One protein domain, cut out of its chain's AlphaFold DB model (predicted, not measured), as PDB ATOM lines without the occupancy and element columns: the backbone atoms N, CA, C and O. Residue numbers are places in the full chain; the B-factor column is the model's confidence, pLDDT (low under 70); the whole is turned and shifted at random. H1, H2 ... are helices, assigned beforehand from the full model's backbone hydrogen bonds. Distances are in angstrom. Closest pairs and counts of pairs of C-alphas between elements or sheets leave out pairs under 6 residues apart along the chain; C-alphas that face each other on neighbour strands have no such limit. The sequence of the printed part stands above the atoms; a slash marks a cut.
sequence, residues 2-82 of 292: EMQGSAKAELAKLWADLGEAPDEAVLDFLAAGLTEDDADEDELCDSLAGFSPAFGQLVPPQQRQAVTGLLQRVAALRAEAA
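What this domain is: This is residues 2 to 82 of the 292 residues of an uncharacterized protein of Micractinium conductrix (UniProt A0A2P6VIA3). Two helices, H1 and the long H5, lie side by side and run opposite ways, and H2 and H3 make a second layer over one side of this pair, H2 crossing H1 and H3 crossing H5 at residues 63 to 68. The short H4 sits at one end, at the corner between H3 and H5. The printed part has 81 residues with five named helices, H1 to H5 in order, and no named strand, an all-helix domain with mostly crossed helix packing. It is compact, with a radius of gyration of the C-alphas of 11.7 A and spans of 36 by 24 by 18 A.

How they stand to each other: H1, residues 2 to 17, touches H2, residues 24 to 35, at a steep tilt of 63 degrees, with the closest C-alphas, Lys 8 and Ala 31, 5.2 A apart. H1 also touches H5, residues 60 to 81, at a shallow tilt of 31 degrees, opposite ways; their closest C-alphas, Ala 7 and Val 74, are 5.9 A apart. H2, with residues 34 to 35 alone, only just touches H5, with 3 pairs of C-alphas within 8 A, the closest Leu 34 and Leu 71 at 7.1 A. H3, residues 41 to 51, is close to H2 but not clearly touching, with the closest C-alphas, Val 26 and Phe 51, 7.5 A apart; the two run opposite ways at a shallow tilt of 1 degree. H3 touches H5 about perpendicular, at 74 degrees, with the closest C-alphas, Cys 45 and Gln 63, 6.5 A apart. H4, residues 53 to 57, touches H3 only at the corner, C-alphas 49 and 56 being closest at 4.2 A. H1 and H3 are apart. In H1, H2, H3, H4 and H5 every O i to N i+4 pair is within hydrogen-bond range.

Where its parts are: H1 begins at C-alpha 2, (-37.037, -33.564, 55.063), and is 23.3 A long. H2 measures 16.5 A, H3 15.5 A and H4 6.4 A. H5, 31.6 A, ends at C-alpha 81, (-31.382, -29.636, 60.222).

The domain as a whole: The C-alphas of Gln 57 and Ala 82, 36.0 A apart, are the two farthest apart. The printed part has no cut and no long link. The mean pLDDT of the printed part is 96.3, and no printed residue is under 70.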
ATOM      1  N   GLU A   2     -36.941 -35.039  54.947       89.88
ATOM      2  CA  GLU A   2     -37.037 -33.564  55.063       89.88
ATOM      3  C   GLU A   2     -35.935 -32.796  54.303       89.88
ATOM      4  O   GLU A   2     -36.217 -31.806  53.627       89.88
ATOM      5  N   MET A   3     -34.697 -33.305  54.318       94.00
ATOM      6  CA  MET A   3     -33.581 -32.719  53.559       94.00
ATOM      7  C   MET A   3     -33.813 -32.714  52.047       94.00
ATOM      8  O   MET A   3     -33.515 -31.724  51.385       94.00
ATOM      9  N   GLN A   4     -34.388 -33.789  51.504       95.12
ATOM     10  CA  GLN A   4     -34.659 -33.893  50.071       95.12
ATOM     11  C   GLN A   4     -35.724 -32.878  49.642       95.12
ATOM     12  O   GLN A   4     -35.569 -32.231  48.612       95.12
ATOM     13  N   GLY A   5     -36.759 -32.660  50.465       96.62
ATOM     14  CA  GLY A   5     -37.762 -31.618  50.214       96.62
ATOM     15  C   GLY A   5     -37.172 -30.203  50.231       96.62
ATOM     16  O   GLY A   5     -37.527 -29.374  49.396       96.62
ATOM     17  N   SER A   6     -36.224 -29.943  51.131       97.25
ATOM     18  CA  SER A   6     -35.546 -28.642  51.223       97.25
ATOM     19  C   SER A   6     -34.605 -28.400  50.036       97.25
ATOM     20  O   SER A   6     -34.637 -27.330  49.430       97.25
ATOM     21  N   ALA A   7     -33.836 -29.417  49.629       96.94
ATOM     22  CA  ALA A   7     -33.015 -29.372  48.417       96.94
ATOM     23  C   ALA A   7     -33.867 -29.172  47.149       96.94
ATOM     24  O   ALA A   7     -33.534 -28.342  46.303       96.94
ATOM     25  N   LYS A   8     -35.015 -29.858  47.055       97.94
ATOM     26  CA  LYS A   8     -35.994 -29.690  45.970       97.94
ATOM     27  C   LYS A   8     -36.497 -28.246  45.871       97.94
ATOM     28  O   LYS A   8     -36.605 -27.708  44.771       97.94
ATOM     29  N   ALA A   9     -36.766 -27.598  47.005       97.88
ATOM     30  CA  ALA A   9     -37.201 -26.202  47.037       97.88
ATOM     31  C   ALA A   9     -36.110 -25.229  46.553       97.88
ATOM     32  O   ALA A   9     -36.417 -24.273  45.842       97.88
ATOM     33  N   GLU A  10     -34.842 -25.470  46.895       97.94
ATOM     34  CA  GLU A  10     -33.719 -24.656  46.410       97.94
ATOM     35  C   GLU A  10     -33.472 -24.823  44.904       97.94
ATOM     36  O   GLU A  10     -33.227 -23.836  44.210       97.94
ATOM     37  N   LEU A  11     -33.614 -26.044  44.379       97.81
ATOM     38  CA  LEU A  11     -33.606 -26.297  42.935       97.81
ATOM     39  C   LEU A  11     -34.761 -25.570  42.233       97.81
ATOM     40  O   LEU A  11     -34.545 -24.897  41.229       97.81
ATOM     41  N   ALA A  12     -35.978 -25.632  42.779       97.88
ATOM     42  CA  ALA A  12     -37.128 -24.941  42.198       97.88
ATOM     43  C   ALA A  12     -36.929 -23.413  42.127       97.88
ATOM     44  O   ALA A  12     -37.336 -22.792  41.147       97.88
ATOM     45  N   LYS A  13     -36.262 -22.808  43.123       98.19
ATOM     46  CA  LYS A  13     -35.883 -21.383  43.089       98.19
ATOM     47  C   LYS A  13     -34.891 -21.085  41.967       98.19
ATOM     48  O   LYS A  13     -35.115 -20.146  41.213       98.19
ATOM     49  N   LEU A  14     -33.849 -21.910  41.818       97.88
ATOM     50  CA  LEU A  14     -32.872 -21.761  40.733       97.88
ATOM     51  C   LEU A  14     -33.558 -21.794  39.358       97.88
ATOM     52  O   LEU A  14     -33.258 -20.973  38.499       97.88
ATOM     53  N   TRP A  15     -34.512 -22.704  39.157       98.00
ATOM     54  CA  TRP A  15     -35.281 -22.777  37.911       98.00
ATOM     55  C   TRP A  15     -36.195 -21.573  37.683       98.00
ATOM     56  O   TRP A  15     -36.287 -21.073  36.562       98.00
ATOM     57  N   ALA A  16     -36.834 -21.076  38.743       97.69
ATOM     58  CA  ALA A  16     -37.640 -19.864  38.665       97.69
ATOM     59  C   ALA A  16     -36.794 -18.648  38.246       97.69
ATOM     60  O   ALA A  16     -37.249 -17.859  37.417       97.69
ATOM     61  N   ASP A  17     -35.557 -18.536  38.741       97.62
ATOM     62  CA  ASP A  17     -34.608 -17.484  38.346       97.62
ATOM     63  C   ASP A  17     -34.191 -17.596  36.867       97.62
ATOM     64  O   ASP A  17     -33.933 -16.587  36.210       97.62
ATOM     65  N   LEU A  18     -34.173 -18.818  36.321       97.31
ATOM     66  CA  LEU A  18     -33.939 -19.094  34.899       97.31
ATOM     67  C   LEU A  18     -35.191 -18.884  34.027       97.31
ATOM     68  O   LEU A  18     -35.093 -18.916  32.801       97.31
ATOM     69  N   GLY A  19     -36.359 -18.652  34.635       97.62
ATOM     70  CA  GLY A  19     -37.631 -18.494  33.928       97.62
ATOM     71  C   GLY A  19     -38.204 -19.801  33.372       97.62
ATOM     72  O   GLY A  19     -39.027 -19.766  32.457       97.62
ATOM     73  N   GLU A  20     -37.784 -20.948  33.908       96.94
ATOM     74  CA  GLU A  20     -38.229 -22.276  33.483       96.94
ATOM     75  C   GLU A  20     -39.009 -22.982  34.603       96.94
ATOM     76  O   GLU A  20     -38.743 -22.799  35.790       96.94
ATOM     77  N   ALA A  21     -39.978 -23.822  34.230       96.62
ATOM     78  CA  ALA A  21     -40.714 -24.675  35.162       96.62
ATOM     79  C   ALA A  21     -40.284 -26.137  34.943       96.62
ATOM     80  O   ALA A  21     -40.672 -26.725  33.929       96.62
ATOM     81  N   PRO A  22     -39.462 -26.721  35.833       95.56
ATOM     82  CA  PRO A  22     -38.976 -28.083  35.673       95.56
ATOM     83  C   PRO A  22     -40.082 -29.094  35.969       95.56
ATOM     84  O   PRO A  22     -40.987 -28.835  36.766       95.56
ATOM     85  N   ASP A  23     -39.975 -30.273  35.357       97.25
ATOM     86  CA  ASP A  23     -40.770 -31.435  35.751       97.25
ATOM     87  C   ASP A  23     -40.432 -31.821  37.203       97.25
ATOM     88  O   ASP A  23     -39.274 -31.781  37.630       97.25
ATOM     89  N   GLU A  24     -41.447 -32.220  37.964       97.31
ATOM     90  CA  GLU A  24     -41.289 -32.682  39.336       97.31
ATOM     91  C   GLU A  24     -40.334 -33.882  39.433       97.31
ATOM     92  O   GLU A  24     -39.508 -33.934  40.345       97.31
ATOM     93  N   ALA A  25     -40.370 -34.790  38.452       97.62
ATOM     94  CA  ALA A  25     -39.478 -35.946  38.407       97.62
ATOM     95  C   ALA A  25     -38.001 -35.545  38.230       97.62
ATOM     96  O   ALA A  25     -37.108 -36.188  38.784       97.62
ATOM     97  N   VAL A  26     -37.738 -34.462  37.488       97.62
ATOM     98  CA  VAL A  26     -36.385 -33.912  37.301       97.62
ATOM     99  C   VAL A  26     -35.888 -33.288  38.601       97.62
ATOM    100  O   VAL A  26     -34.749 -33.525  39.006       97.62
ATOM    101  N   LEU A  27     -36.753 -32.538  39.288       97.81
ATOM    102  CA  LEU A  27     -36.428 -31.971  40.594       97.81
ATOM    103  C   LEU A  27     -36.118 -33.059  41.631       97.81
ATOM    104  O   LEU A  27     -35.163 -32.909  42.388       97.81
ATOM    105  N   ASP A  28     -36.882 -34.153  41.655       97.69
ATOM    106  CA  ASP A  28     -36.647 -35.267  42.580       97.69
ATOM    107  C   ASP A  28     -35.320 -35.986  42.301       97.69
ATOM    108  O   ASP A  28     -34.588 -36.302  43.244       97.69
ATOM    109  N   PHE A  29     -34.987 -36.198  41.021       97.56
ATOM    110  CA  PHE A  29     -33.718 -36.796  40.594       97.56
ATOM    111  C   PHE A  29     -32.516 -35.944  41.021       97.56
ATOM    112  O   PHE A  29     -31.591 -36.443  41.661       97.56
ATOM    113  N   LEU A  30     -32.547 -34.642  40.729       97.62
ATOM    114  CA  LEU A  30     -31.453 -33.730  41.072       97.62
ATOM    115  C   LEU A  30     -31.345 -33.494  42.583       97.62
ATOM    116  O   LEU A  30     -30.241 -33.405  43.117       97.62
ATOM    117  N   ALA A  31     -32.476 -33.425  43.295       97.38
ATOM    118  CA  ALA A  31     -32.482 -33.285  44.749       97.38
ATOM    119  C   ALA A  31     -31.865 -34.506  45.441       97.38
ATOM    120  O   ALA A  31     -31.205 -34.339  46.466       97.38
ATOM    121  N   ALA A  32     -32.055 -35.711  44.890       96.38
ATOM    122  CA  ALA A  32     -31.394 -36.911  45.392       96.38
ATOM    123  C   ALA A  32     -29.865 -36.786  45.273       96.38
ATOM    124  O   ALA A  32     -29.181 -36.918  46.287       96.38
ATOM    125  N   GLY A  33     -29.351 -36.408  44.095       94.94
ATOM    126  CA  GLY A  33     -27.910 -36.209  43.879       94.94
ATOM    127  C   GLY A  33     -27.295 -35.130  44.779       94.94
ATOM    128  O   GLY A  33     -26.248 -35.343  45.375       94.94
ATOM    129  N   LEU A  34     -27.982 -33.998  44.984       95.62
ATOM    130  CA  LEU A  34     -27.510 -32.931  45.886       95.62
ATOM    131  C   LEU A  34     -27.443 -33.341  47.361       95.62
ATOM    132  O   LEU A  34     -26.765 -32.686  48.155       95.62
ATOM    133  N   THR A  35     -28.206 -34.358  47.763       93.62
ATOM    134  CA  THR A  35     -28.205 -34.824  49.153       93.62
ATOM    135  C   THR A  35     -27.078 -35.802  49.458       93.62
ATOM    136  O   THR A  35     -26.846 -36.061  50.640       93.62
ATOM    137  N   GLU A  36     -26.356 -36.282  48.444       93.56
ATOM    138  CA  GLU A  36     -25.154 -37.097  48.615       93.56
ATOM    139  C   GLU A  36     -23.994 -36.226  49.130       93.56
ATOM    140  O   GLU A  36     -23.915 -35.028  48.849       93.56
ATOM    141  N   ASP A  37     -23.124 -36.789  49.973       86.12
ATOM    142  CA  ASP A  37     -22.013 -36.035  50.579       86.12
ATOM    143  C   ASP A  37     -20.885 -35.731  49.575       86.12
ATOM    144  O   ASP A  37     -20.132 -34.779  49.779       86.12
ATOM    145  N   ASP A  38     -20.831 -36.475  48.468       88.69
ATOM    146  CA  ASP A  38     -19.776 -36.418  47.450       88.69
ATOM    147  C   ASP A  38     -20.280 -35.871  46.099       88.69
ATOM    148  O   ASP A  38     -19.771 -36.243  45.043       88.69
ATOM    149  N   ALA A  39     -21.305 -35.012  46.107       90.38
ATOM    150  CA  ALA A  39     -21.861 -34.464  44.872       90.38
ATOM    151  C   ALA A  39     -20.811 -33.640  44.097       90.38
ATOM    152  O   ALA A  39     -20.345 -32.598  44.570       90.38
ATOM    153  N   ASP A  40     -20.451 -34.105  42.898       94.94
ATOM    154  CA  ASP A  40     -19.466 -33.463  42.027       94.94
ATOM    155  C   ASP A  40     -20.070 -32.237  41.314       94.94
ATOM    156  O   ASP A  40     -21.166 -32.285  40.749       94.94
ATOM    157  N   GLU A  41     -19.359 -31.106  41.357       96.44
ATOM    158  CA  GLU A  41     -19.834 -29.840  40.785       96.44
ATOM    159  C   GLU A  41     -19.965 -29.902  39.256       96.44
ATOM    160  O   GLU A  41     -20.913 -29.338  38.702       96.44
ATOM    161  N   ASP A  42     -19.037 -30.576  38.572       96.25
ATOM    162  CA  ASP A  42     -19.041 -30.692  37.115       96.25
ATOM    163  C   ASP A  42     -20.169 -31.632  36.656       96.25
ATOM    164  O   ASP A  42     -20.908 -31.294  35.731       96.25
ATOM    165  N   GLU A  43     -20.385 -32.756  37.351       97.19
ATOM    166  CA  GLU A  43     -21.493 -33.679  37.049       97.19
ATOM    167  C   GLU A  43     -22.868 -33.024  37.254       97.19
ATOM    168  O   GLU A  43     -23.791 -33.202  36.446       97.19
ATOM    169  N   LEU A  44     -23.009 -32.213  38.308       97.06
ATOM    170  CA  LEU A  44     -24.211 -31.413  38.527       97.06
ATOM    171  C   LEU A  44     -24.386 -30.361  37.431       97.06
ATOM    172  O   LEU A  44     -25.499 -30.204  36.935       97.06
ATOM    173  N   CYS A  45     -23.322 -29.670  37.010       97.81
ATOM    174  CA  CYS A  45     -23.399 -28.719  35.897       97.81
ATOM    175  C   CYS A  45     -23.900 -29.392  34.612       97.81
ATOM    176  O   CYS A  45     -24.812 -28.865  33.971       97.81
ATOM    177  N   ASP A  46     -23.352 -30.559  34.265       97.56
ATOM    178  CA  ASP A  46     -23.740 -31.315  33.072       97.56
ATOM    179  C   ASP A  46     -25.196 -31.793  33.157       97.56
ATOM    180  O   ASP A  46     -25.964 -31.660  32.199       97.56
ATOM    181  N   SER A  47     -25.610 -32.282  34.328       97.44
ATOM    182  CA  SER A  47     -26.987 -32.717  34.573       97.44
ATOM    183  C   SER A  47     -27.969 -31.549  34.450       97.44
ATOM    184  O   SER A  47     -28.959 -31.643  33.724       97.44
ATOM    185  N   LEU A  48     -27.682 -30.416  35.100       97.69
ATOM    186  CA  LEU A  48     -28.502 -29.204  35.025       97.69
ATOM    187  C   LEU A  48     -28.597 -28.671  33.591       97.69
ATOM    188  O   LEU A  48     -29.690 -28.337  33.141       97.69
ATOM    189  N   ALA A  49     -27.485 -28.636  32.854       97.81
ATOM    190  CA  ALA A  49     -27.463 -28.206  31.456       97.81
ATOM    191  C   ALA A  49     -28.247 -29.154  30.532       97.81
ATOM    192  O   ALA A  49     -28.835 -28.705  29.548       97.81
ATOM    193  N   GLY A  50     -28.298 -30.451  30.856       97.44
ATOM    194  CA  GLY A  50     -29.106 -31.440  30.143       97.44
ATOM    195  C   GLY A  50     -30.615 -31.270  30.346       97.44
ATOM    196  O   GLY A  50     -31.388 -31.549  29.428       97.44
ATOM    197  N   PHE A  51     -31.039 -30.789  31.520       97.69
ATOM    198  CA  PHE A  51     -32.456 -30.600  31.857       97.69
ATOM    199  C   PHE A  51     -32.973 -29.166  31.663       97.69
ATOM    200  O   PHE A  51     -34.178 -28.983  31.500       97.69
ATOM    201  N   SER A  52     -32.094 -28.159  31.670       97.88
ATOM    202  CA  SER A  52     -32.438 -26.742  31.512       97.88
ATOM    203  C   SER A  52     -31.665 -26.112  30.344       97.88
ATOM    204  O   SER A  52     -30.476 -25.794  30.475       97.88
ATOM    205  N   PRO A  53     -32.326 -25.875  29.196       97.69
ATOM    206  CA  PRO A  53     -31.728 -25.157  28.075       97.69
ATOM    207  C   PRO A  53     -31.244 -23.751  28.450       97.69
ATOM    208  O   PRO A  53     -30.192 -23.332  27.965       97.69
ATOM    209  N   ALA A  54     -31.974 -23.023  29.307       97.94
ATOM    210  CA  ALA A  54     -31.549 -21.711  29.793       97.94
ATOM    211  C   ALA A  54     -30.251 -21.791  30.608       97.94
ATOM    212  O   ALA A  54     -29.337 -20.997  30.380       97.94
ATOM    213  N   PHE A  55     -30.121 -22.782  31.499       98.00
ATOM    214  CA  PHE A  55     -28.878 -23.017  32.238       98.00
ATOM    215  C   PHE A  55     -27.718 -23.380  31.301       98.00
ATOM    216  O   PHE A  55     -26.613 -22.849  31.435       98.00
ATOM    217  N   GLY A  56     -27.971 -24.229  30.301       97.50
ATOM    218  CA  GLY A  56     -26.985 -24.628  29.292       97.50
ATOM    219  C   GLY A  56     -26.457 -23.474  28.426       97.50
ATOM    220  O   GLY A  56     -25.355 -23.568  27.893       97.50
ATOM    221  N   GLN A  57     -27.207 -22.372  28.309       98.06
ATOM    222  CA  GLN A  57     -26.789 -21.161  27.586       98.06
ATOM    223  C   GLN A  57     -25.923 -20.209  28.422       98.06
ATOM    224  O   GLN A  57     -25.297 -19.306  27.859       98.06
ATOM    225  N   LEU A  58     -25.875 -20.382  29.746       97.62
ATOM    226  CA  LEU A  58     -24.985 -19.602  30.601       97.62
ATOM    227  C   LEU A  58     -23.523 -19.899  30.256       97.62
ATOM    228  O   LEU A  58     -23.158 -21.007  29.864       97.62
ATOM    229  N   VAL A  59     -22.648 -18.910  30.440       97.81
ATOM    230  CA  VAL A  59     -21.212 -19.160  30.277       97.81
ATOM    231  C   VAL A  59     -20.720 -20.108  31.386       97.81
ATOM    232  O   VAL A  59     -21.161 -19.973  32.530       97.81
ATOM    233  N   PRO A  60     -19.751 -21.007  31.122       97.12
ATOM    234  CA  PRO A  60     -19.274 -21.985  32.107       97.12
ATOM    235  C   PRO A  60     -18.933 -21.448  33.512       97.12
ATOM    236  O   PRO A  60     -19.258 -22.118  34.489       97.12
ATOM    237  N   PRO A  61     -18.312 -20.260  33.693       97.19
ATOM    238  CA  PRO A  61     -18.079 -19.736  35.042       97.19
ATOM    239  C   PRO A  61     -19.371 -19.350  35.780       97.19
ATOM    240  O   PRO A  61     -19.418 -19.466  37.000       97.19
ATOM    241  N   GLN A  62     -20.419 -18.917  35.069       97.75
ATOM    242  CA  GLN A  62     -21.720 -18.610  35.673       97.75
ATOM    243  C   GLN A  62     -22.463 -19.885  36.080       97.75
ATOM    244  O   GLN A  62     -23.074 -19.903  37.145       97.75
ATOM    245  N   GLN A  63     -22.365 -20.952  35.276       97.94
ATOM    246  CA  GLN A  63     -22.921 -22.268  35.613       97.94
ATOM    247  C   GLN A  63     -22.332 -22.781  36.929       97.94
ATOM    248  O   GLN A  63     -23.074 -23.009  37.882       97.94
ATOM    249  N   ARG A  64     -20.997 -22.838  37.018       97.31
ATOM    250  CA  ARG A  64     -20.280 -23.232  38.242       97.31
ATOM    251  C   ARG A  64     -20.694 -22.393  39.438       97.31
ATOM    252  O   ARG A  64     -21.110 -22.932  40.451       97.31
ATOM    253  N   GLN A  65     -20.689 -21.066  39.296       97.69
ATOM    254  CA  GLN A  65     -21.085 -20.167  40.379       97.69
ATOM    255  C   GLN A  65     -22.514 -20.443  40.885       97.69
ATOM    256  O   GLN A  65     -22.753 -20.398  42.095       97.69
ATOM    257  N   ALA A  66     -23.455 -20.735  39.986       97.88
ATOM    258  CA  ALA A  66     -24.818 -21.096  40.358       97.88
ATOM    259  C   ALA A  66     -24.878 -22.441  41.106       97.88
ATOM    260  O   ALA A  66     -25.552 -22.520  42.136       97.88
ATOM    261  N   VAL A  67     -24.132 -23.459  40.652       97.81
ATOM    262  CA  VAL A  67     -24.049 -24.775  41.315       97.81
ATOM    263  C   VAL A  67     -23.359 -24.687  42.669       97.81
ATOM    264  O   VAL A  67     -23.923 -25.143  43.661       97.81
ATOM    265  N   THR A  68     -22.200 -24.032  42.768       97.25
ATOM    266  CA  THR A  68     -21.514 -23.811  44.048       97.25
ATOM    267  C   THR A  68     -22.432 -23.078  45.032       97.25
ATOM    268  O   THR A  68     -22.521 -23.449  46.202       97.25
ATOM    269  N   GLY A  69     -23.166 -22.060  44.566       97.06
ATOM    270  CA  GLY A  69     -24.137 -21.340  45.391       97.06
ATOM    271  C   GLY A  69     -25.293 -22.225  45.867       97.06
ATOM    272  O   GLY A  69     -25.729 -22.096  47.011       97.06
ATOM    273  N   LEU A  70     -25.780 -23.133  45.018       97.75
ATOM    274  CA  LEU A  70     -26.802 -24.118  45.372       97.75
ATOM    275  C   LEU A  70     -26.284 -25.105  46.429       97.75
ATOM    276  O   LEU A  70     -26.933 -25.279  47.462       97.75
ATOM    277  N   LEU A  71     -25.097 -25.677  46.220       96.56
ATOM    278  CA  LEU A  71     -24.451 -26.602  47.158       96.56
ATOM    279  C   LEU A  71     -24.235 -25.960  48.533       96.56
ATOM    280  O   LEU A  71     -24.542 -26.570  49.553       96.56
ATOM    281  N   GLN A  72     -23.790 -24.701  48.578       96.12
ATOM    282  CA  GLN A  72     -23.624 -23.962  49.834       96.12
ATOM    283  C   GLN A  72     -24.944 -23.782  50.593       96.12
ATOM    284  O   GLN A  72     -24.969 -23.933  51.814       96.12
ATOM    285  N   ARG A  73     -26.050 -23.487  49.896       97.69
ATOM    286  CA  ARG A  73     -27.373 -23.361  50.531       97.69
ATOM    287  C   ARG A  73     -27.880 -24.702  51.052       97.69
ATOM    288  O   ARG A  73     -28.376 -24.760  52.175       97.69
ATOM    289  N   VAL A  74     -27.702 -25.785  50.293       96.06
ATOM    290  CA  VAL A  74     -28.062 -27.143  50.740       96.06
ATOM    291  C   VAL A  74     -27.218 -27.569  51.946       96.06
ATOM    292  O   VAL A  74     -27.760 -28.106  52.910       96.06
ATOM    293  N   ALA A  75     -25.918 -27.269  51.947       94.12
ATOM    294  CA  ALA A  75     -25.037 -27.528  53.083       94.12
ATOM    295  C   ALA A  75     -25.443 -26.722  54.329       94.12
ATOM    296  O   ALA A  75     -25.449 -27.265  55.434       94.12
ATOM    297  N   ALA A  76     -25.841 -25.456  54.166       95.00
ATOM    298  CA  ALA A  76     -26.357 -24.636  55.262       95.00
ATOM    299  C   ALA A  76     -27.656 -25.214  55.849       95.00
ATOM    300  O   ALA A  76     -27.774 -25.337  57.065       95.00
ATOM    301  N   LEU A  77     -28.586 -25.656  54.994       94.94
ATOM    302  CA  LEU A  77     -29.812 -26.341  55.421       94.94
ATOM    303  C   LEU A  77     -29.505 -27.655  56.153       94.94
ATOM    304  O   LEU A  77     -30.152 -27.968  57.149       94.94
ATOM    305  N   ARG A  78     -28.486 -28.404  55.710       93.19
ATOM    306  CA  ARG A  78     -28.022 -29.623  56.393       93.19
ATOM    307  C   ARG A  78     -27.470 -29.305  57.784       93.19
ATOM    308  O   ARG A  78     -27.762 -30.032  58.728       93.19
ATOM    309  N   ALA A  79     -26.702 -28.227  57.913       91.25
ATOM    310  CA  ALA A  79     -26.156 -27.783  59.192       91.25
ATOM    311  C   ALA A  79     -27.249 -27.312  60.168       91.25
ATOM    312  O   ALA A  79     -27.112 -27.523  61.369       91.25
ATOM    313  N   GLU A  80     -28.330 -26.710  59.664       93.50
ATOM    314  CA  GLU A  80     -29.483 -26.290  60.471       93.50
ATOM    315  C   GLU A  80     -30.384 -27.470  60.872       93.50
ATOM    316  O   GLU A  80     -30.870 -27.523  62.000       93.50
ATOM    317  N   ALA A  81     -30.584 -28.437  59.969       91.56
ATOM    318  CA  ALA A  81     -31.382 -29.636  60.222       91.56
ATOM    319  C   ALA A  81     -30.656 -30.676  61.084       91.56
ATOM    320  O   ALA A  81     -31.301 -31.543  61.682       91.56
ATOM    321  N   ALA A  82     -29.322 -30.619  61.149       87.94
ATOM    322  CA  ALA A  82     -28.569 -31.422  62.093       87.94
ATOM    323  C   ALA A  82     -29.081 -31.081  63.503       87.94
ATOM    324  O   ALA A  82     -29.036 -29.911  63.893       87.94
TER     325      ALA A  82